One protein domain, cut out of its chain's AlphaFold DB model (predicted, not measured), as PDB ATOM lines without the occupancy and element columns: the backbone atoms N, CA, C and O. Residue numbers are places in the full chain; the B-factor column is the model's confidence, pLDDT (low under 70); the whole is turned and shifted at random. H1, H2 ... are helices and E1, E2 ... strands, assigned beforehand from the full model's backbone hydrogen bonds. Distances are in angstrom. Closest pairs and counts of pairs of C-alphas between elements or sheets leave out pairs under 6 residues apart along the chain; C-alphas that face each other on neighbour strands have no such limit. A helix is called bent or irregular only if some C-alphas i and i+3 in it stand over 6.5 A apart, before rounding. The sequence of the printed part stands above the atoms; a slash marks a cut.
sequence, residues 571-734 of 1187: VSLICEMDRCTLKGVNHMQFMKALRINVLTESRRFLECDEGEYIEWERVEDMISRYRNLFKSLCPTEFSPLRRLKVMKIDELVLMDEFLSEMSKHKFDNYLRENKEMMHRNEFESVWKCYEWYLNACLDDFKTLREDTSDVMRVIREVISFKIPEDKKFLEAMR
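This is residues 571 to 734 of the 1187 residues of the protein "RING-type domain-containing protein" of Caenorhabditis nigoni (UniProt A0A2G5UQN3). A helical hairpin, H8 and H9, has its closed end by H2, one of two long helices, H2 and H3, that run loosely side by side as a floor; short H1 sits in the middle, between H3 and H8. Short helices H4, H5 and H6 gather round H8, a tiny sheet of E2 and E3 lies at the far end of H8 from the floor, and H10 lies beyond the end of H9. The printed part has 164 residues, with ten named helices and three named strands in the order H1 H2 E1 H3 H4 E2 H5 H6 H7 E3 H8 H9 H10; its class is mostly helix, and the sheet, order E2 - E3, is antiparallel. The whole is compact, with a radius of gyration of the C-alphas of 16.9 A and spans of 43 by 40 by 31 A.

Look first for the sheet: E2 is residues 652 to 654 and E3 residues 683 to 685. From E3 go straight into H8, residues 686 to 701, which runs 22.2 A from C-alpha 686 at (10.735, 23.306, -10.603) to C-alpha 701 at (3.114, 20.213, 10.004). H9, residues 709 to 722, is 20.1 A long, and H10 is residues 727 to 732. Between E2 and E3 you meet H5, residues 655 to 664 and 14.1 A long, H6, residues 668 to 673, and H7, residues 675 to 678. Go back to C-alpha 571 at (12.939, 18.489, 5.126) for H1, residues 571 to 575, which is neither bent nor irregular, but only just: C-alphas 572 and 575 are 6.3 A apart. H2, residues 585 to 606, is the longest helix at 32.1 A; E1, residues 613 to 615, H3, residues 616 to 630 and 21.5 A long, and H4, residues 640 to 646, follow.

Start at E2 and E3, where N 653 and O 684 are 2.8 A apart and N 684 and O 653 3.0 A, both within hydrogen-bond range. The closest C-alphas of E2 and H8, those of Leu 652 and Val 686, are 6.0 A apart. H8 is the hub, touching three helices. It forms a helical hairpin with H9, opposite ways at a shallow tilt of 6 degrees; their closest C-alphas, Glu 691 and Ile 719, are 7.1 A apart. H4 touches H8, closest at C-alphas Leu 644 and Val 686, 6.3 A, and H1 touches H8 at C-alphas Cys 575 and Cys 697, 6.0 A. H5 is close to H8 but not clearly touching, with C-alphas Phe 658 and Cys 689 closest at 7.6 A, and it touches H6 at C-alphas Met 662 and Asp 668, 7.5 A. H7 touches no helix, but is near H6. H1 also touches H3, at C-alphas Ser 572 and Ile 623, 6.9 A. H2 and H3 are near each other, and H2 only just touches H9, with 3 pairs of C-alphas within 8 A, the closest Ser 602 and Val 711 at 6.9 A, about perpendicular at 78 degrees. E1 pairs with no named strand and meets H3 only through their link, while H10 touches no helix. Every O i to N i+4 pair is within hydrogen-bond range in H1, H3, H4, H5, H6, H8, H9 and H10, and 17 of 18 are in H2; H7 is too short for such a pair.

The two C-alphas farthest apart, those of Val 585 and Ala 732, are 50.0 A apart. The printed part has no cut, and no link is long. Residues 607 to 612, between H2 and E1, stand free. The mean pLDDT of the printed part is 79.8; look for values under 70 at residues 578 to 588, 630 to 639, 680, 703 to 707 and 730 to 734.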
ATOM      1  N   VAL A 571      12.879  19.052   6.478       89.56
ATOM      2  CA  VAL A 571      12.939  18.489   5.126       89.56
ATOM      3  C   VAL A 571      13.200  16.986   5.174       89.56
ATOM      4  O   VAL A 571      12.408  16.211   4.627       89.56
ATOM      5  N   SER A 572      14.253  16.569   5.878       87.81
ATOM      6  CA  SER A 572      14.712  15.180   5.910       87.81
ATOM      7  C   SER A 572      13.756  14.223   6.634       87.81
ATOM      8  O   SER A 572      13.731  13.036   6.299       87.81
ATOM      9  N   LEU A 573      12.975  14.703   7.614       86.19
ATOM     10  CA  LEU A 573      12.081  13.863   8.426       86.19
ATOM     11  C   LEU A 573      10.587  14.075   8.155       86.19
ATOM     12  O   LEU A 573       9.816  13.185   8.486       86.19
ATOM     13  N   ILE A 574      10.147  15.201   7.576       86.44
ATOM     14  CA  ILE A 574       8.714  15.477   7.323       86.44
ATOM     15  C   ILE A 574       8.390  15.555   5.829       86.44
ATOM     16  O   ILE A 574       7.350  15.042   5.399       86.44
ATOM     17  N   CYS A 575       9.244  16.198   5.030       87.25
ATOM     18  CA  CYS A 575       8.950  16.459   3.616       87.25
ATOM     19  C   CYS A 575       9.327  15.291   2.696       87.25
ATOM     20  O   CYS A 575       8.641  15.046   1.701       87.25
ATOM     21  N   GLU A 576      10.407  14.573   3.019       82.25
ATOM     22  CA  GLU A 576      10.907  13.437   2.230       82.25
ATOM     23  C   GLU A 576      10.162  12.118   2.468       82.25
ATOM     24  O   GLU A 576      10.418  11.139   1.764       82.25
ATOM     25  N   MET A 577       9.247  12.074   3.435       74.44
ATOM     26  CA  MET A 577       8.447  10.885   3.721       74.44
ATOM     27  C   MET A 577       7.385  10.642   2.644       74.44
ATOM     28  O   MET A 577       6.629  11.552   2.299       74.44
ATOM     29  N   ASP A 578       7.279   9.400   2.163       69.50
ATOM     30  CA  ASP A 578       6.161   8.973   1.316       69.50
ATOM     31  C   ASP A 578       4.880   8.845   2.159       69.50
ATOM     32  O   ASP A 578       4.841   8.157   3.181       69.50
ATOM     33  N   ARG A 579       3.824   9.536   1.721       66.88
ATOM     34  CA  ARG A 579       2.526   9.619   2.410       66.88
ATOM     35  C   ARG A 579       1.464   8.718   1.775       66.88
ATOM     36  O   ARG A 579       0.372   8.581   2.330       66.88
ATOM     37  N   CYS A 580       1.751   8.130   0.614       60.88
ATOM     38  CA  CYS A 580       0.776   7.409  -0.200       60.88
ATOM     39  C   CYS A 580       0.637   5.927   0.187       60.88
ATOM     40  O   CYS A 580      -0.419   5.330  -0.037       60.88
ATOM     41  N   THR A 581       1.668   5.325   0.784       54.75
ATOM     42  CA  THR A 581       1.783   3.865   0.957       54.75
ATOM     43  C   THR A 581       1.163   3.296   2.241       54.75
ATOM     44  O   THR A 581       1.057   2.077   2.371       54.75
ATOM     45  N   LEU A 582       0.676   4.122   3.179       53.09
ATOM     46  CA  LEU A 582       0.289   3.655   4.521       53.09
ATOM     47  C   LEU A 582      -1.176   3.938   4.877       53.09
ATOM     48  O   LEU A 582      -1.621   5.083   4.975       53.09
ATOM     49  N   LYS A 583      -1.944   2.865   5.120       53.16
ATOM     50  CA  LYS A 583      -3.350   2.905   5.560       53.16
ATOM     51  C   LYS A 583      -3.476   2.354   6.991       53.16
ATOM     52  O   LYS A 583      -3.166   1.190   7.215       53.16
ATOM     53  N   GLY A 584      -3.967   3.153   7.951       57.41
ATOM     54  CA  GLY A 584      -4.356   2.672   9.293       57.41
ATOM     55  C   GLY A 584      -4.333   3.714  10.429       57.41
ATOM     56  O   GLY A 584      -3.692   4.755  10.319       57.41
ATOM     57  N   VAL A 585      -5.008   3.410  11.549       50.56
ATOM     58  CA  VAL A 585      -5.108   4.256  12.769       50.56
ATOM     59  C   VAL A 585      -3.741   4.482  13.441       50.56
ATOM     60  O   VAL A 585      -3.465   5.578  13.928       50.56
ATOM     61  N   ASN A 586      -2.835   3.499  13.364       60.75
ATOM     62  CA  ASN A 586      -1.470   3.603  13.897       60.75
ATOM     63  C   ASN A 586      -0.622   4.677  13.184       60.75
ATOM     64  O   ASN A 586       0.271   5.253  13.799       60.75
ATOM     65  N   HIS A 587      -0.928   5.013  11.923       67.69
ATOM     66  CA  HIS A 587      -0.185   6.015  11.148       67.69
ATOM     67  C   HIS A 587      -0.471   7.455  11.603       67.69
ATOM     68  O   HIS A 587       0.435   8.278  11.675       67.69
ATOM     69  N   MET A 588      -1.723   7.796  11.931       68.06
ATOM     70  CA  MET A 588      -2.040   9.141  12.435       68.06
ATOM     71  C   MET A 588      -1.367   9.409  13.784       68.06
ATOM     72  O   MET A 588      -0.846  10.499  14.017       68.06
ATOM     73  N   GLN A 589      -1.344   8.404  14.660       72.00
ATOM     74  CA  GLN A 589      -0.669   8.495  15.951       72.00
ATOM     75  C   GLN A 589       0.856   8.562  15.782       72.00
ATOM     76  O   GLN A 589       1.511   9.343  16.470       72.00
ATOM     77  N   PHE A 590       1.394   7.828  14.807       75.19
ATOM     78  CA  PHE A 590       2.791   7.895  14.390       75.19
ATOM     79  C   PHE A 590       3.192   9.285  13.876       75.19
ATOM     80  O   PHE A 590       4.113   9.885  14.421       75.19
ATOM     81  N   MET A 591       2.468   9.843  12.900       74.44
ATOM     82  CA  MET A 591       2.755  11.181  12.364       74.44
ATOM     83  C   MET A 591       2.658  12.246  13.450       74.44
ATOM     84  O   MET A 591       3.462  13.173  13.490       74.44
ATOM     85  N   LYS A 592       1.712  12.097  14.379       78.81
ATOM     86  CA  LYS A 592       1.610  12.977  15.542       78.81
ATOM     87  C   LYS A 592       2.844  12.874  16.448       78.81
ATOM     88  O   LYS A 592       3.355  13.908  16.862       78.81
ATOM     89  N   ALA A 593       3.329  11.665  16.736       80.12
ATOM     90  CA  ALA A 593       4.528  11.453  17.548       80.12
ATOM     91  C   ALA A 593       5.793  11.991  16.858       80.12
ATOM     92  O   ALA A 593       6.573  12.701  17.486       80.12
ATOM     93  N   LEU A 594       5.954  11.733  15.557       81.00
ATOM     94  CA  LEU A 594       7.071  12.251  14.772       81.00
ATOM     95  C   LEU A 594       7.086  13.781  14.757       81.00
ATOM     96  O   LEU A 594       8.125  14.373  15.029       81.00
ATOM     97  N   ARG A 595       5.936  14.427  14.518       85.00
ATOM     98  CA  ARG A 595       5.823  15.893  14.573       85.00
ATOM     99  C   ARG A 595       6.239  16.439  15.935       85.00
ATOM    100  O   ARG A 595       7.006  17.391  15.988       85.00
ATOM    101  N   ILE A 596       5.783  15.822  17.029       83.94
ATOM    102  CA  ILE A 596       6.160  16.226  18.393       83.94
ATOM    103  C   ILE A 596       7.672  16.090  18.610       83.94
ATOM    104  O   ILE A 596       8.284  17.010  19.150       83.94
ATOM    105  N   ASN A 597       8.283  14.994  18.159       84.75
ATOM    106  CA  ASN A 597       9.721  14.776  18.312       84.75
ATOM    107  C   ASN A 597      10.531  15.777  17.479       84.75
ATOM    108  O   ASN A 597      11.436  16.411  18.011       84.75
ATOM    109  N   VAL A 598      10.159  15.995  16.210       87.38
ATOM    110  CA  VAL A 598      10.808  16.992  15.343       87.38
ATOM    111  C   VAL A 598      10.676  18.391  15.940       87.38
ATOM    112  O   VAL A 598      11.668  19.108  15.991       87.38
ATOM    113  N   LEU A 599       9.500  18.772  16.453       87.50
ATOM    114  CA  LEU A 599       9.306  20.049  17.153       87.50
ATOM    115  C   LEU A 599      10.186  20.162  18.404       87.50
ATOM    116  O   LEU A 599      10.764  21.216  18.649       87.50
ATOM    117  N   THR A 600      10.297  19.087  19.185       86.19
ATOM    118  CA  THR A 600      11.103  19.059  20.414       86.19
ATOM    119  C   THR A 600      12.584  19.261  20.106       86.19
ATOM    120  O   THR A 600      13.218  20.129  20.697       86.19
ATOM    121  N   GLU A 601      13.122  18.523  19.135       87.19
ATOM    122  CA  GLU A 601      14.521  18.681  18.724       87.19
ATOM    123  C   GLU A 601      14.767  20.016  18.015       87.19
ATOM    124  O   GLU A 601      15.805  20.638  18.223       87.19
ATOM    125  N   SER A 602      13.795  20.507  17.239       88.94
ATOM    126  CA  SER A 602      13.887  21.833  16.620       88.94
ATOM    127  C   SER A 602      14.029  22.921  17.681       88.94
ATOM    128  O   SER A 602      14.917  23.758  17.584       88.94
ATOM    129  N   ARG A 603      13.209  22.879  18.741       85.88
ATOM    130  CA  ARG A 603      13.327  23.819  19.867       85.88
ATOM    131  C   ARG A 603      14.669  23.697  20.573       85.88
ATOM    132  O   ARG A 603      15.259  24.715  20.898       85.88
ATOM    133  N   ARG A 604      15.187  22.477  20.729       83.88
ATOM    134  CA  ARG A 604      16.508  22.243  21.320       83.88
ATOM    135  C   ARG A 604      17.644  22.873  20.509       83.88
ATOM    136  O   ARG A 604      18.611  23.339  21.097       83.88
ATOM    137  N   PHE A 605      17.539  22.912  19.180       85.38
ATOM    138  CA  PHE A 605      18.471  23.670  18.337       85.38
ATOM    139  C   PHE A 605      18.253  25.184  18.431       85.38
ATOM    140  O   PHE A 605      19.219  25.939  18.402       85.38
ATOM    141  N   LEU A 606      17.008  25.639  18.586       82.75
ATOM    142  CA  LEU A 606      16.685  27.061  18.747       82.75
ATOM    143  C   LEU A 606      17.007  27.622  20.143       82.75
ATOM    144  O   LEU A 606      17.022  28.841  20.290       82.75
ATOM    145  N   GLU A 607      17.294  26.773  21.138       76.50
ATOM    146  CA  GLU A 607      17.848  27.186  22.441       76.50
ATOM    147  C   GLU A 607      19.235  27.837  22.318       76.50
ATOM    148  O   GLU A 607      19.643  28.546  23.231       76.50
ATOM    149  N   CYS A 608      19.957  27.597  21.219       72.19
ATOM    150  CA  CYS A 608      21.228  28.255  20.938       72.19
ATOM    151  C   CYS A 608      21.063  29.777  20.815       72.19
ATOM    152  O   CYS A 608      20.061  30.262  20.274       72.19
ATOM    153  N   ASP A 609      22.073  30.532  21.242       70.06
ATOM    154  CA  ASP A 609      22.083  31.993  21.154       70.06
ATOM    155  C   ASP A 609      22.146  32.477  19.691       70.06
ATOM    156  O   ASP A 609      22.332  31.719  18.731       70.06
ATOM    157  N   GLU A 610      21.896  33.765  19.469       70.31
ATOM    158  CA  GLU A 610      22.014  34.376  18.142       70.31
ATOM    159  C   GLU A 610      23.454  34.280  17.605       70.31
ATOM    160  O   GLU A 610      24.413  34.654  18.282       70.31
ATOM    161  N   GLY A 611      23.610  33.814  16.363       74.75
ATOM    162  CA  GLY A 611      24.920  33.653  15.727       74.75
ATOM    163  C   GLY A 611      25.692  32.405  16.167       74.75
ATOM    164  O   GLY A 611      26.860  32.259  15.803       74.75
ATOM    165  N   GLU A 612      25.085  31.502  16.932       84.94
ATOM    166  CA  GLU A 612      25.681  30.204  17.234       84.94
ATOM    167  C   GLU A 612      25.516  29.203  16.085       84.94
ATOM    168  O   GLU A 612      24.477  29.125  15.426       84.94
ATOM    169  N   TYR A 613      26.559  28.403  15.880       89.69
ATOM    170  CA  TYR A 613      26.611  27.349  14.878       89.69
ATOM    171  C   TYR A 613      26.646  25.971  15.530       89.69
ATOM    172  O   TYR A 613      27.308  25.753  16.544       89.69
ATOM    173  N   ILE A 614      25.968  25.020  14.901       90.06
ATOM    174  CA  ILE A 614      25.885  23.627  15.328       90.06
ATOM    175  C   ILE A 614      26.809  22.800  14.431       90.06
ATOM    176  O   ILE A 614      26.823  22.981  13.214       90.06
ATOM    177  N   GLU A 615      27.580  21.877  15.009       90.69
ATOM    178  CA  GLU A 615      28.337  20.898  14.219       90.69
ATOM    179  C   GLU A 615      27.382  20.043  13.368       90.69
ATOM    180  O   GLU A 615      26.418  19.468  13.879       90.69
ATOM    181  N   TRP A 616      27.662  19.942  12.067       91.50
ATOM    182  CA  TRP A 616      26.807  19.260  11.088       91.50
ATOM    183  C   TRP A 616      26.577  17.777  11.421       91.50
ATOM    184  O   TRP A 616      25.454  17.290  11.307       91.50
ATOM    185  N   GLU A 617      27.605  17.098  11.930       89.56
ATOM    186  CA  GLU A 617      27.559  15.690  12.351       89.56
ATOM    187  C   GLU A 617      26.421  15.422  13.352       89.56
ATOM    188  O   GLU A 617      25.721  14.419  13.259       89.56
ATOM    189  N   ARG A 618      26.123  16.372  14.250       88.50
ATOM    190  CA  ARG A 618      25.017  16.237  15.215       88.50
ATOM    191  C   ARG A 618      23.649  16.220  14.544       88.50
ATOM    192  O   ARG A 618      22.739  15.525  15.000       88.50
ATOM    193  N   VAL A 619      23.487  17.022  13.492       91.06
ATOM    194  CA  VAL A 619      22.253  17.076  12.704       91.06
ATOM    195  C   VAL A 619      22.110  15.776  11.911       91.06
ATOM    196  O   VAL A 619      21.039  15.170  11.936       91.06
ATOM    197  N   GLU A 620      23.193  15.289  11.300       91.25
ATOM    198  CA  GLU A 620      23.219  14.002  10.592       91.25
ATOM    199  C   GLU A 620      22.911  12.818  11.506       91.25
ATOM    200  O   GLU A 620      22.075  11.982  11.159       91.25
ATOM    201  N   ASP A 621      23.512  12.763  12.693       90.25
ATOM    202  CA  ASP A 621      23.253  11.735  13.698       90.25
ATOM    203  C   ASP A 621      21.796  11.753  14.154       90.25
ATOM    204  O   ASP A 621      21.163  10.711  14.336       90.25
ATOM    205  N   MET A 622      21.222  12.943  14.341       88.88
ATOM    206  CA  MET A 622      19.808  13.095  14.673       88.88
ATOM    207  C   MET A 622      18.919  12.542  13.557       88.88
ATOM    208  O   MET A 622      18.070  11.683  13.811       88.88
ATOM    209  N   ILE A 623      19.136  12.997  12.323       89.50
ATOM    210  CA  ILE A 623      18.373  12.557  11.152       89.50
ATOM    211  C   ILE A 623      18.505  11.045  10.980       89.50
ATOM    212  O   ILE A 623      17.502  10.361  10.777       89.50
ATOM    213  N   SER A 624      19.713  10.506  11.122       88.62
ATOM    214  CA  SER A 624      20.007   9.079  10.992       88.62
ATOM    215  C   SER A 624      19.325   8.255  12.078       88.62
ATOM    216  O   SER A 624      18.708   7.236  11.765       88.62
ATOM    217  N   ARG A 625      19.352   8.703  13.340       86.38
ATOM    218  CA  ARG A 625      18.639   8.043  14.448       86.38
ATOM    219  C   ARG A 625      17.145   7.943  14.166       86.38
ATOM    220  O   ARG A 625      16.588   6.850  14.261       86.38
ATOM    221  N   TYR A 626      16.505   9.040  13.761       81.75
ATOM    222  CA  TYR A 626      15.076   9.022  13.445       81.75
ATOM    223  C   TYR A 626      14.778   8.212  12.178       81.75
ATOM    224  O   TYR A 626      13.904   7.351  12.208       81.75
ATOM    225  N   ARG A 627      15.541   8.370  11.092       79.12
ATOM    226  CA  ARG A 627      15.369   7.544   9.883       79.12
ATOM    227  C   ARG A 627      15.504   6.048  10.188       79.12
ATOM    228  O   ARG A 627      14.702   5.265   9.690       79.12
ATOM    229  N   ASN A 628      16.450   5.646  11.040       78.31
ATOM    230  CA  ASN A 628      16.636   4.248  11.445       78.31
ATOM    231  C   ASN A 628      15.485   3.717  12.305       78.31
ATOM    232  O   ASN A 628      15.031   2.599  12.068       78.31
ATOM    233  N   LEU A 629      14.968   4.518  13.246       71.31
ATOM    234  CA  LEU A 629      13.789   4.161  14.047       71.31
ATOM    235  C   LEU A 629      12.558   3.865  13.177       71.31
ATOM    236  O   LEU A 629      11.682   3.107  13.590       71.31
ATOM    237  N   PHE A 630      12.492   4.446  11.976       66.44
ATOM    238  CA  PHE A 630      11.308   4.401  11.115       66.44
ATOM    239  C   PHE A 630      11.525   3.672   9.781       66.44
ATOM    240  O   PHE A 630      10.592   3.566   8.982       66.44
ATOM    241  N   LYS A 631      12.718   3.104   9.557       64.75
ATOM    242  CA  LYS A 631      13.105   2.395   8.323       64.75
ATOM    243  C   LYS A 631      12.194   1.201   8.002       64.75
ATOM    244  O   LYS A 631      12.030   0.855   6.839       64.75
ATOM    245  N   SER A 632      11.580   0.594   9.020       55.41
ATOM    246  CA  SER A 632      10.648  -0.536   8.888       55.41
ATOM    247  C   SER A 632       9.203  -0.137   8.555       55.41
ATOM    248  O   SER A 632       8.397  -1.013   8.247       55.41
ATOM    249  N   LEU A 633       8.855   1.156   8.623       55.75
ATOM    250  CA  LEU A 633       7.473   1.642   8.524       55.75
ATOM    251  C   LEU A 633       7.160   2.378   7.212       55.75
ATOM    252  O   LEU A 633       5.986   2.480   6.874       55.75
ATOM    253  N   CYS A 634       8.154   2.878   6.468       55.50
ATOM    254  CA  CYS A 634       7.950   3.566   5.184       55.50
ATOM    255  C   CYS A 634       9.090   3.248   4.194       55.50
ATOM    256  O   CYS A 634      10.232   3.639   4.459       55.50
ATOM    257  N   PRO A 635       8.827   2.626   3.031       53.81
ATOM    258  CA  PRO A 635       9.779   2.649   1.927       53.81
ATOM    259  C   PRO A 635       9.920   4.095   1.423       53.81
ATOM    260  O   PRO A 635       8.948   4.730   1.030       53.81
ATOM    261  N   THR A 636      11.134   4.644   1.452       53.25
ATOM    262  CA  THR A 636      11.445   6.055   1.121       53.25
ATOM    263  C   THR A 636      11.529   6.336  -0.388       53.25
ATOM    264  O   THR A 636      12.063   7.365  -0.804       53.25
ATOM    265  N   GLU A 637      11.033   5.430  -1.230       53.94
ATOM    266  CA  GLU A 637      11.340   5.418  -2.665       53.94
ATOM    267  C   GLU A 637      10.515   6.406  -3.513       53.94
ATOM    268  O   GLU A 637      10.932   6.700  -4.630       53.94
ATOM    269  N   PHE A 638       9.419   6.999  -3.004       58.78
ATOM    270  CA  PHE A 638       8.462   7.742  -3.852       58.78
ATOM    271  C   PHE A 638       7.939   9.088  -3.302       58.78
ATOM    272  O   PHE A 638       6.791   9.441  -3.564       58.78
ATOM    273  N   SER A 639       8.733   9.881  -2.567       69.44
ATOM    274  CA  SER A 639       8.282  11.244  -2.217       69.44
ATOM    275  C   SER A 639       8.420  12.230  -3.400       69.44
ATOM    276  O   SER A 639       9.474  12.258  -4.047       69.44
ATOM    277  N   PRO A 640       7.418  13.097  -3.662       78.44
ATOM    278  CA  PRO A 640       7.454  14.105  -4.732       78.44
ATOM    279  C   PRO A 640       8.664  15.028  -4.633       78.44
ATOM    280  O   PRO A 640       9.242  15.448  -5.634       78.44
ATOM    281  N   LEU A 641       9.098  15.295  -3.400       85.75
ATOM    282  CA  LEU A 641      10.275  16.099  -3.123       85.75
ATOM    283  C   LEU A 641      11.540  15.526  -3.776       85.75
ATOM    284  O   LEU A 641      12.324  16.287  -4.332       85.75
ATOM    285  N   ARG A 642      11.743  14.199  -3.759       81.06
ATOM    286  CA  ARG A 642      12.916  13.572  -4.393       81.06
ATOM    287  C   ARG A 642      12.916  13.756  -5.906       81.06
ATOM    288  O   ARG A 642      13.978  13.998  -6.472       81.06
ATOM    289  N   ARG A 643      11.740  13.687  -6.545       84.88
ATOM    290  CA  ARG A 643      11.577  13.969  -7.980       84.88
ATOM    291  C   ARG A 643      11.980  15.406  -8.294       84.88
ATOM    292  O   ARG A 643      12.807  15.623  -9.167       84.88
ATOM    293  N   LEU A 644      11.466  16.372  -7.534       88.62
ATOM    294  CA  LEU A 644      11.815  17.784  -7.714       88.62
ATOM    295  C   LEU A 644      13.311  18.042  -7.477       88.62
ATOM    296  O   LEU A 644      13.919  18.798  -8.225       88.62
ATOM    297  N   LYS A 645      13.928  17.366  -6.497       86.94
ATOM    298  CA  LYS A 645      15.370  17.476  -6.226       86.94
ATOM    299  C   LYS A 645      16.246  16.961  -7.371       86.94
ATOM    300  O   LYS A 645      17.370  17.419  -7.500       86.94
ATOM    301  N   VAL A 646      15.801  16.003  -8.191       86.62
ATOM    302  CA  VAL A 646      16.629  15.489  -9.304       86.62
ATOM    303  C   VAL A 646      16.533  16.306 -10.592       86.62
ATOM    304  O   VAL A 646      17.371  16.113 -11.474       86.62
ATOM    305  N   MET A 647      15.553  17.201 -10.686       87.94
ATOM    306  CA  MET A 647      15.332  18.075 -11.837       87.94
ATOM    307  C   MET A 647      16.193  19.339 -11.752       87.94
ATOM    308  O   MET A 647      16.636  19.738 -10.674       87.94
ATOM    309  N   LYS A 648      16.434  19.994 -12.894       86.12
ATOM    310  CA  LYS A 648      17.120  21.298 -12.888       86.12
ATOM    311  C   LYS A 648      16.170  22.375 -12.386       86.12
ATOM    312  O   LYS A 648      14.982  22.342 -12.681       86.12
ATOM    313  N   ILE A 649      16.709  23.378 -11.696       85.00
ATOM    314  CA  ILE A 649      15.886  24.408 -11.059       85.00
ATOM    315  C   ILE A 649      14.980  25.173 -12.044       85.00
ATOM    316  O   ILE A 649      13.821  25.436 -11.733       85.00
ATOM    317  N   ASP A 650      15.477  25.445 -13.256       83.56
ATOM    318  CA  ASP A 650      14.758  26.143 -14.336       83.56
ATOM    319  C   ASP A 650      13.909  25.216 -15.227       83.56
ATOM    320  O   ASP A 650      13.310  25.672 -16.203       83.56
ATOM    321  N   GLU A 651      13.892  23.909 -14.960       90.00
ATOM    322  CA  GLU A 651      13.088  22.961 -15.731       90.00
ATOM    323  C   GLU A 651      11.592  23.200 -15.493       90.00
ATOM    324  O   GLU A 651      11.189  23.720 -14.449       90.00
ATOM    325  N   LEU A 652      10.764  22.854 -16.480       90.81
ATOM    326  CA  LEU A 652       9.320  23.061 -16.425       90.81
ATOM    327  C   LEU A 652       8.606  21.784 -15.984       90.81
ATOM    328  O   LEU A 652       8.875  20.696 -16.488       90.81
ATOM    329  N   VAL A 653       7.654  21.940 -15.073       91.62
ATOM    330  CA  VAL A 653       6.777  20.892 -14.559       91.62
ATOM    331  C   VAL A 653       5.370  21.137 -15.091       91.62
ATOM    332  O   VAL A 653       4.862  22.256 -15.023       91.62
ATOM    333  N   LEU A 654       4.729  20.087 -15.609       91.81
ATOM    334  CA  LEU A 654       3.330  20.144 -16.021       91.81
ATOM    335  C   LEU A 654       2.436  20.277 -14.778       91.81
ATOM    336  O   LEU A 654       2.455  19.413 -13.893       91.81
ATOM    337  N   MET A 655       1.648  21.352 -14.707       91.81
ATOM    338  CA  MET A 655       0.907  21.688 -13.488       91.81
ATOM    339  C   MET A 655      -0.163  20.656 -13.137       91.81
ATOM    340  O   MET A 655      -0.329  20.337 -11.962       91.81
ATOM    341  N   ASP A 656      -0.826  20.056 -14.125       88.06
ATOM    342  CA  ASP A 656      -1.825  19.010 -13.877       88.06
ATOM    343  C   ASP A 656      -1.217  17.770 -13.201       88.06
ATOM    344  O   ASP A 656      -1.813  17.204 -12.276       88.06
ATOM    345  N   GLU A 657      -0.006  17.369 -13.599       89.19
ATOM    346  CA  GLU A 657       0.716  16.261 -12.965       89.19
ATOM    347  C   GLU A 657       1.123  16.606 -11.532       89.19
ATOM    348  O   GLU A 657       0.904  15.808 -10.618       89.19
ATOM    349  N   PHE A 658       1.668  17.806 -11.322       90.75
ATOM    350  CA  PHE A 658       2.082  18.272 -10.000       90.75
ATOM    351  C   PHE A 658       0.900  18.389  -9.028       90.75
ATOM    352  O   PHE A 658       0.958  17.874  -7.911       90.75
ATOM    353  N   LEU A 659      -0.211  18.996  -9.454       89.44
ATOM    354  CA  LEU A 659      -1.425  19.128  -8.641       89.44
ATOM    355  C   LEU A 659      -2.055  17.760  -8.342       89.44
ATOM    356  O   LEU A 659      -2.513  17.520  -7.219       89.44
ATOM    357  N   SER A 660      -2.035  16.834  -9.310       87.81
ATOM    358  CA  SER A 660      -2.449  15.442  -9.097       87.81
ATOM    359  C   SER A 660      -1.582  14.759  -8.038       87.81
ATOM    360  O   SER A 660      -2.095  14.081  -7.145       87.81
ATOM    361  N   GLU A 661      -0.266  14.967  -8.088       86.62
ATOM    362  CA  GLU A 661       0.686  14.422  -7.125       86.62
ATOM    363  C   GLU A 661       0.492  15.006  -5.715       86.62
ATOM    364  O   GLU A 661       0.433  14.245  -4.746       86.62
ATOM    365  N   MET A 662       0.290  16.321  -5.584       87.62
ATOM    366  CA  MET A 662      -0.030  16.966  -4.302       87.62
ATOM    367  C   MET A 662      -1.349  16.455  -3.703       87.62
ATOM    368  O   MET A 662      -1.430  16.211  -2.496       87.62
ATOM    369  N   SER A 663      -2.363  16.233  -4.545       85.75
ATOM    370  CA  SER A 663      -3.661  15.687  -4.121       85.75
ATOM    371  C   SER A 663      -3.519  14.252  -3.598       85.75
ATOM    372  O   SER A 663      -4.056  13.914  -2.544       85.75
ATOM    373  N   LYS A 664      -2.709  13.405  -4.256       84.06
ATOM    374  CA  LYS A 664      -2.393  12.042  -3.765       84.06
ATOM    375  C   LYS A 664      -1.758  12.055  -2.368       84.06
ATOM    376  O   LYS A 664      -2.017  11.155  -1.572       84.06
ATOM    377  N   HIS A 665      -0.996  13.102  -2.051       79.62
ATOM    378  CA  HIS A 665      -0.343  13.303  -0.754       79.62
ATOM    379  C   HIS A 665      -1.224  14.006   0.294       79.62
ATOM    380  O   HIS A 665      -0.746  14.285   1.395       79.62
ATOM    381  N   LYS A 666      -2.518  14.216  -0.003       82.88
ATOM    382  CA  LYS A 666      -3.534  14.812   0.883       82.88
ATOM    383  C   LYS A 666      -3.297  16.286   1.224       82.88
ATOM    384  O   LYS A 666      -3.683  16.743   2.298       82.88
ATOM    385  N   PHE A 667      -2.702  17.046   0.307       87.31
ATOM    386  CA  PHE A 667      -2.551  18.499   0.448       87.31
ATOM    387  C   PHE A 667      -3.761  19.292  -0.086       87.31
ATOM    388  O   PHE A 667      -3.639  20.468  -0.419       87.31
ATOM    389  N   ASP A 668      -4.952  18.685  -0.135       83.25
ATOM    390  CA  ASP A 668      -6.162  19.280  -0.727       83.25
ATOM    391  C   ASP A 668      -6.560  20.626  -0.098       83.25
ATOM    392  O   ASP A 668      -7.087  21.504  -0.779       83.25
ATOM    393  N   ASN A 669      -6.311  20.812   1.203       85.19
ATOM    394  CA  ASN A 669      -6.601  22.075   1.887       85.19
ATOM    395  C   ASN A 669      -5.681  23.201   1.406       85.19
ATOM    396  O   ASN A 669      -6.178  24.255   1.016       85.19
ATOM    397  N   TYR A 670      -4.373  22.940   1.338       88.38
ATOM    398  CA  TYR A 670      -3.393  23.886   0.805       88.38
ATOM    399  C   TYR A 670      -3.709  24.257  -0.650       88.38
ATOM    400  O   TYR A 670      -3.723  25.435  -1.008       88.38
ATOM    401  N   LEU A 671      -4.035  23.257  -1.479       86.56
ATOM    402  CA  LEU A 671      -4.422  23.459  -2.879       86.56
ATOM    403  C   LEU A 671      -5.676  24.331  -3.017       86.56
ATOM    404  O   LEU A 671      -5.756  25.165  -3.916       86.56
ATOM    405  N   ARG A 672      -6.662  24.158  -2.130       84.81
ATOM    406  CA  ARG A 672      -7.903  24.947  -2.131       84.81
ATOM    407  C   ARG A 672      -7.647  26.414  -1.795       84.81
ATOM    408  O   ARG A 672      -8.215  27.279  -2.455       84.81
ATOM    409  N   GLU A 673      -6.814  26.676  -0.791       86.50
ATOM    410  CA  GLU A 673      -6.474  28.030  -0.335       86.50
ATOM    411  C   GLU A 673      -5.607  28.785  -1.354       86.50
ATOM    412  O   GLU A 673      -5.749  29.996  -1.501       86.50
ATOM    413  N   ASN A 674      -4.779  28.069  -2.122       84.94
ATOM    414  CA  ASN A 674      -3.832  28.652  -3.080       84.94
ATOM    415  C   ASN A 674      -4.240  28.472  -4.556       84.94
ATOM    416  O   ASN A 674      -3.450  28.732  -5.467       84.94
ATOM    417  N   LYS A 675      -5.488  28.056  -4.813       79.88
ATOM    418  CA  LYS A 675      -5.986  27.675  -6.146       79.88
ATOM    419  C   LYS A 675      -5.784  28.764  -7.206       79.88
ATOM    420  O   LYS A 675      -5.342  28.476  -8.314       79.88
ATOM    421  N   GLU A 676      -6.091  30.016  -6.871       76.31
ATOM    422  CA  GLU A 676      -5.958  31.149  -7.800       76.31
ATOM    423  C   GLU A 676      -4.502  31.418  -8.196       76.31
ATOM    424  O   GLU A 676      -4.229  31.836  -9.319       76.31
ATOM    425  N   MET A 677      -3.553  31.154  -7.292       77.88
ATOM    426  CA  MET A 677      -2.134  31.330  -7.571       77.88
ATOM    427  C   MET A 677      -1.590  30.214  -8.470       77.88
ATOM    428  O   MET A 677      -0.832  30.520  -9.386       77.88
ATOM    429  N   MET A 678      -1.993  28.961  -8.232       79.50
ATOM    430  CA  MET A 678      -1.404  27.771  -8.868       79.50
ATOM    431  C   MET A 678      -2.010  27.409 -10.238       79.50
ATOM    432  O   MET A 678      -1.378  26.689 -10.997       79.50
ATOM    433  N   HIS A 679      -3.204  27.898 -10.592       71.38
ATOM    434  CA  HIS A 679      -3.855  27.600 -11.885       71.38
ATOM    435  C   HIS A 679      -3.613  28.651 -12.986       71.38
ATOM    436  O   HIS A 679      -4.331  28.668 -13.985       71.38
ATOM    437  N   ARG A 680      -2.641  29.559 -12.823       66.62
ATOM    438  CA  ARG A 680      -2.394  30.618 -13.821       66.62
ATOM    439  C   ARG A 680      -1.756  30.103 -15.109       66.62
ATOM    440  O   ARG A 680      -2.027  30.669 -16.164       66.62
ATOM    441  N   ASN A 681      -0.944  29.050 -15.015       74.69
ATOM    442  CA  ASN A 681      -0.085  28.570 -16.094       74.69
ATOM    443  C   ASN A 681      -0.244  27.053 -16.300       74.69
ATOM    444  O   ASN A 681      -0.543  26.320 -15.360       74.69
ATOM    445  N   GLU A 682      -0.025  26.585 -17.532       86.31
ATOM    446  CA  GLU A 682       0.001  25.150 -17.884       86.31
ATOM    447  C   GLU A 682       1.282  24.461 -17.375       86.31
ATOM    448  O   GLU A 682       1.252  23.318 -16.913       86.31
ATOM    449  N   PHE A 683       2.399  25.190 -17.402       88.88
ATOM    450  CA  PHE A 683       3.712  24.757 -16.933       88.88
ATOM    451  C   PHE A 683       4.266  25.760 -15.928       88.88
ATOM    452  O   PHE A 683       4.087  26.963 -16.115       88.88
ATOM    453  N   GLU A 684       4.999  25.273 -14.933       89.69
ATOM    454  CA  GLU A 684       5.680  26.114 -13.947       89.69
ATOM    455  C   GLU A 684       7.108  25.619 -13.689       89.69
ATOM    456  O   GLU A 684       7.431  24.468 -13.975       89.69
ATOM    457  N   SER A 685       7.992  26.477 -13.179       88.31
ATOM    458  CA  SER A 685       9.373  26.091 -12.886       88.31
ATOM    459  C   SER A 685       9.481  25.157 -11.674       88.31
ATOM    460  O   SER A 685       8.740  25.277 -10.692       88.31
ATOM    461  N   VAL A 686      10.471  24.259 -11.696       90.06
ATOM    462  CA  VAL A 686      10.735  23.306 -10.603       90.06
ATOM    463  C   VAL A 686      10.903  24.005  -9.256       90.06
ATOM    464  O   VAL A 686      10.359  23.524  -8.264       90.06
ATOM    465  N   TRP A 687      11.599  25.145  -9.187       87.31
ATOM    466  CA  TRP A 687      11.765  25.870  -7.919       87.31
ATOM    467  C   TRP A 687      10.457  26.385  -7.324       87.31
ATOM    468  O   TRP A 687      10.308  26.366  -6.102       87.31
ATOM    469  N   LYS A 688       9.490  26.790  -8.156       88.62
ATOM    470  CA  LYS A 688       8.158  27.191  -7.687       88.62
ATOM    471  C   LYS A 688       7.348  25.997  -7.206       88.62
ATOM    472  O   LYS A 688       6.773  26.051  -6.120       88.62
ATOM    473  N   CYS A 689       7.378  24.883  -7.935       90.50
ATOM    474  CA  CYS A 689       6.782  23.631  -7.462       90.50
ATOM    475  C   CYS A 689       7.412  23.157  -6.138       90.50
ATOM    476  O   CYS A 689       6.704  22.700  -5.241       90.50
ATOM    477  N   TYR A 690       8.730  23.307  -5.987       90.81
ATOM    478  CA  TYR A 690       9.471  22.984  -4.769       90.81
ATOM    479  C   TYR A 690       9.058  23.880  -3.592       90.81
ATOM    480  O   TYR A 690       8.723  23.365  -2.525       90.81
ATOM    481  N   GLU A 691       8.992  25.199  -3.798       91.00
ATOM    482  CA  GLU A 691       8.483  26.171  -2.820       91.00
ATOM    483  C   GLU A 691       7.065  25.810  -2.352       91.00
ATOM    484  O   GLU A 691       6.793  25.751  -1.150       91.00
ATOM    485  N   TRP A 692       6.152  25.525  -3.285       91.44
ATOM    486  CA  TRP A 692       4.776  25.156  -2.953       91.44
ATOM    487  C   TRP A 692       4.681  23.835  -2.198       91.44
ATOM    488  O   TRP A 692       3.890  23.729  -1.262       91.44
ATOM    489  N   TYR A 693       5.492  22.839  -2.556       91.94
ATOM    490  CA  TYR A 693       5.516  21.564  -1.846       91.94
ATOM    491  C   TYR A 693       6.020  21.719  -0.403       91.94
ATOM    492  O   TYR A 693       5.435  21.141   0.516       91.94
ATOM    493  N   LEU A 694       7.072  22.516  -0.181       91.81
ATOM    494  CA  LEU A 694       7.581  22.794   1.166       91.81
ATOM    495  C   LEU A 694       6.554  23.546   2.017       91.81
ATOM    496  O   LEU A 694       6.323  23.164   3.163       91.81
ATOM    497  N   ASN A 695       5.895  24.563   1.455       92.06
ATOM    498  CA  ASN A 695       4.840  25.300   2.153       92.06
ATOM    499  C   ASN A 695       3.620  24.417   2.464       92.06
ATOM    500  O   ASN A 695       3.086  24.492   3.567       92.06
ATOM    501  N   ALA A 696       3.241  23.504   1.567       90.69
ATOM    502  CA  ALA A 696       2.183  22.530   1.837       90.69
ATOM    503  C   ALA A 696       2.558  21.549   2.961       90.69
ATOM    504  O   ALA A 696       1.740  21.257   3.837       90.69
ATOM    505  N   CYS A 697       3.808  21.070   2.977       89.50
ATOM    506  CA  CYS A 697       4.330  20.268   4.083       89.50
ATOM    507  C   CYS A 697       4.317  21.048   5.403       89.50
ATOM    508  O   CYS A 697       4.009  20.468   6.442       89.50
ATOM    509  N   LEU A 698       4.643  22.342   5.359       90.56
ATOM    510  CA  LEU A 698       4.687  23.211   6.528       90.56
ATOM    511  C   LEU A 698       3.275  23.426   7.085       90.56
ATOM    512  O   LEU A 698       3.040  23.184   8.267       90.56
ATOM    513  N   ASP A 699       2.305  23.768   6.241       87.19
ATOM    514  CA  ASP A 699       0.915  23.966   6.663       87.19
ATOM    515  C   ASP A 699       0.293  22.694   7.267       87.19
ATOM    516  O   ASP A 699      -0.449  22.779   8.245       87.19
ATOM    517  N   ASP A 700       0.654  21.505   6.772       84.12
ATOM    518  CA  ASP A 700       0.273  20.223   7.390       84.12
ATOM    519  C   ASP A 700       1.056  19.900   8.680       84.12
ATOM    520  O   ASP A 700       0.549  19.215   9.577       84.12
ATOM    521  N   PHE A 701       2.299  20.371   8.799       84.50
ATOM    522  CA  PHE A 701       3.114  20.213  10.004       84.50
ATOM    523  C   PHE A 701       2.533  20.987  11.193       84.50
ATOM    524  O   PHE A 701       2.680  20.547  12.339       84.50
ATOM    525  N   LYS A 702       1.802  22.077  10.927       75.31
ATOM    526  CA  LYS A 702       1.099  22.880  11.931       75.31
ATOM    527  C   LYS A 702       0.211  21.996  12.814       75.31
ATOM    528  O   LYS A 702      -0.762  21.387  12.369       75.31
ATOM    529  N   THR A 703       0.535  21.922  14.103       65.25
ATOM    530  CA  THR A 703      -0.301  21.203  15.074       65.25
ATOM    531  C   THR A 703      -1.395  22.126  15.615       65.25
ATOM    532  O   THR A 703      -1.241  23.342  15.619       65.25
ATOM    533  N   LEU A 704      -2.499  21.565  16.119       52.62
ATOM    534  CA  LEU A 704      -3.578  22.333  16.771       52.62
ATOM    535  C   LEU A 704      -3.151  23.007  18.096       52.62
ATOM    536  O   LEU A 704      -3.999  23.585  18.772       52.62
ATOM    537  N   ARG A 705      -1.881  22.900  18.513       55.69
ATOM    538  CA  ARG A 705      -1.375  23.568  19.716       55.69
ATOM    539  C   ARG A 705      -0.912  24.992  19.392       55.69
ATOM    540  O   ARG A 705      -0.257  25.223  18.378       55.69
ATOM    541  N   GLU A 706      -1.216  25.922  20.294       54.75
ATOM    542  CA  GLU A 706      -0.871  27.352  20.200       54.75
ATOM    543  C   GLU A 706       0.650  27.629  20.226       54.75
ATOM    544  O   GLU A 706       1.080  28.737  19.924       54.75
ATOM    545  N   ASP A 707       1.484  26.631  20.537       66.12
ATOM    546  CA  ASP A 707       2.910  26.787  20.845       66.12
ATOM    547  C   ASP A 707       3.870  26.531  19.666       66.12
ATOM    548  O   ASP A 707       5.074  26.524  19.878       66.12
ATOM    549  N   THR A 708       3.392  26.306  18.436       72.94
ATOM    550  CA  THR A 708       4.269  25.945  17.291       72.94
ATOM    551  C   THR A 708       4.719  27.115  16.410       72.94
ATOM    552  O   THR A 708       5.457  26.914  15.448       72.94
ATOM    553  N   SER A 709       4.280  28.344  16.699       73.12
ATOM    554  CA  SER A 709       4.491  29.498  15.809       73.12
ATOM    555  C   SER A 709       5.960  29.891  15.610       73.12
ATOM    556  O   SER A 709       6.297  30.439  14.565       73.12
ATOM    557  N   ASP A 710       6.814  29.642  16.597       74.94
ATOM    558  CA  ASP A 710       8.244  29.954  16.598       74.94
ATOM    559  C   ASP A 710       9.011  29.120  15.558       74.94
ATOM    560  O   ASP A 710       9.617  29.672  14.641       74.94
ATOM    561  N   VAL A 711       8.896  27.789  15.633       85.69
ATOM    562  CA  VAL A 711       9.549  26.849  14.706       85.69
ATOM    563  C   VAL A 711       9.026  27.044  13.283       85.69
ATOM    564  O   VAL A 711       9.786  27.043  12.317       85.69
ATOM    565  N   MET A 712       7.716  27.254  13.148       85.56
ATOM    566  CA  MET A 712       7.059  27.474  11.860       85.56
ATOM    567  C   MET A 712       7.561  28.738  11.159       85.56
ATOM    568  O   MET A 712       7.734  28.735   9.939       85.56
ATOM    569  N   ARG A 713       7.794  29.811  11.926       83.62
ATOM    570  CA  ARG A 713       8.352  31.060  11.407       83.62
ATOM    571  C   ARG A 713       9.769  30.841  10.881       83.62
ATOM    572  O   ARG A 713      10.021  31.174   9.731       83.62
ATOM    573  N   VAL A 714      10.626  30.186  11.667       87.00
ATOM    574  CA  VAL A 714      12.012  29.875  11.273       87.00
ATOM    575  C   VAL A 714      12.054  29.057   9.980       87.00
ATOM    576  O   VAL A 714      12.766  29.408   9.044       87.00
ATOM    577  N   ILE A 715      11.250  27.992   9.877       91.25
ATOM    578  CA  ILE A 715      11.215  27.170   8.656       91.25
ATOM    579  C   ILE A 715      10.783  28.013   7.449       91.25
ATOM    580  O   ILE A 715      11.375  27.896   6.379       91.25
ATOM    581  N   ARG A 716       9.778  28.882   7.609       89.00
ATOM    582  CA  ARG A 716       9.283  29.757   6.535       89.00
ATOM    583  C   ARG A 716      10.326  30.780   6.078       89.00
ATOM    584  O   ARG A 716      10.450  31.025   4.877       89.00
ATOM    585  N   GLU A 717      11.079  31.350   7.011       86.25
ATOM    586  CA  GLU A 717      12.197  32.253   6.715       86.25
ATOM    587  C   GLU A 717      13.281  31.524   5.908       86.25
ATOM    588  O   GLU A 717      13.703  32.021   4.865       86.25
ATOM    589  N   VAL A 718      13.646  30.295   6.294       89.25
ATOM    590  CA  VAL A 718      14.642  29.495   5.556       89.25
ATOM    591  C   VAL A 718      14.132  29.040   4.180       89.25
ATOM    592  O   VAL A 718      14.915  29.002   3.230       89.25
ATOM    593  N   ILE A 719      12.831  28.741   4.024       89.44
ATOM    594  CA  ILE A 719      12.222  28.516   2.695       89.44
ATOM    595  C   ILE A 719      12.439  29.757   1.828       89.44
ATOM    596  O   ILE A 719      12.982  29.649   0.732       89.44
ATOM    597  N   SER A 720      12.077  30.933   2.338       85.38
ATOM    598  CA  SER A 720      12.202  32.199   1.604       85.38
ATOM    599  C   SER A 720      13.661  32.523   1.258       85.38
ATOM    600  O   SER A 720      13.944  33.046   0.184       85.38
ATOM    601  N   PHE A 721      14.599  32.155   2.135       84.44
ATOM    602  CA  PHE A 721      16.037  32.294   1.904       84.44
ATOM    603  C   PHE A 721      16.538  31.393   0.763       84.44
ATOM    604  O   PHE A 721      17.337  31.824  -0.065       84.44
ATOM    605  N   LYS A 722      16.087  30.134   0.718       84.12
ATOM    606  CA  LYS A 722      16.537  29.111  -0.246       84.12
ATOM    607  C   LYS A 722      16.010  29.303  -1.656       84.12
ATOM    608  O   LYS A 722      16.610  28.802  -2.604       84.12
ATOM    609  N   ILE A 723      14.857  29.945  -1.776       82.88
ATOM    610  CA  ILE A 723      14.180  30.112  -3.049       82.88
ATOM    611  C   ILE A 723      14.700  31.391  -3.729       82.88
ATOM    612  O   ILE A 723      14.623  32.473  -3.138       82.88
ATOM    613  N   PRO A 724      15.238  31.307  -4.962       76.00
ATOM    614  CA  PRO A 724      15.634  32.499  -5.704       76.00
ATOM    615  C   PRO A 724      14.406  33.375  -5.994       76.00
ATOM    616  O   PRO A 724      13.320  32.867  -6.262       76.00
ATOM    617  N   GLU A 725      14.568  34.700  -5.943       72.94
ATOM    618  CA  GLU A 725      13.468  35.641  -6.226       72.94
ATOM    619  C   GLU A 725      13.029  35.564  -7.684       72.94
ATOM    620  O   GLU A 725      11.839  35.493  -7.993       72.94
ATOM    621  N   ASP A 726      14.013  35.540  -8.577       71.62
ATOM    622  CA  ASP A 726      13.833  35.313  -9.994       71.62
ATOM    623  C   ASP A 726      15.110  34.715 -10.607       71.62
ATOM    624  O   ASP A 726      16.138  34.509  -9.950       71.62
ATOM    625  N   LYS A 727      15.046  34.439 -11.909       70.62
ATOM    626  CA  LYS A 727      16.188  33.923 -12.659       70.62
ATOM    627  C   LYS A 727      17.360  34.914 -12.708       70.62
ATOM    628  O   LYS A 727      18.511  34.488 -12.677       70.62
ATOM    629  N   LYS A 728      17.086  36.223 -12.749       72.62
ATOM    630  CA  LYS A 728      18.124  37.265 -12.804       72.62
ATOM    631  C   LYS A 728      18.924  37.318 -11.507       72.62
ATOM    632  O   LYS A 728      20.128  37.531 -11.555       72.62
ATOM    633  N   PHE A 729      18.275  37.096 -10.368       71.81
ATOM    634  CA  PHE A 729      18.897  37.013  -9.054       71.81
ATOM    635  C   PHE A 729      19.892  35.849  -8.998       71.81
ATOM    636  O   PHE A 729      21.042  36.032  -8.604       71.81
ATOM    637  N   LEU A 730      19.487  34.664  -9.472       68.88
ATOM    638  CA  LEU A 730      20.373  33.499  -9.534       68.88
ATOM    639  C   LEU A 730      21.533  33.706 -10.528       68.88
ATOM    640  O   LEU A 730      22.667  33.327 -10.241       68.88
ATOM    641  N   GLU A 731      21.273  34.344 -11.674       68.88
ATOM    642  CA  GLU A 731      22.305  34.725 -12.647       68.88
ATOM    643  C   GLU A 731      23.280  35.775 -12.089       68.88
ATOM    644  O   GLU A 731      24.475  35.689 -12.356       68.88
ATOM    645  N   ALA A 732      22.808  36.724 -11.277       66.25
ATOM    646  CA  ALA A 732      23.644  37.736 -10.631       66.25
ATOM    647  C   ALA A 732      24.556  37.147  -9.542       66.25
ATOM    648  O   ALA A 732      25.660  37.648  -9.336       66.25
ATOM    649  N   MET A 733      24.115  36.080  -8.868       65.00
ATOM    650  CA  MET A 733      24.941  35.318  -7.923       65.00
ATOM    651  C   MET A 733      25.878  34.317  -8.602       65.00
ATOM    652  O   MET A 733      26.740  33.746  -7.935       65.00
ATOM    653  N   ARG A 734      25.720  34.063  -9.909       65.88
ATOM    654  CA  ARG A 734      26.578  33.123 -10.627       65.88
ATOM    655  C   ARG A 734      28.028  33.611 -10.562       65.88
ATOM    656  O   ARG A 734      28.313  34.723 -11.012       65.88
TER     657      ARG A 734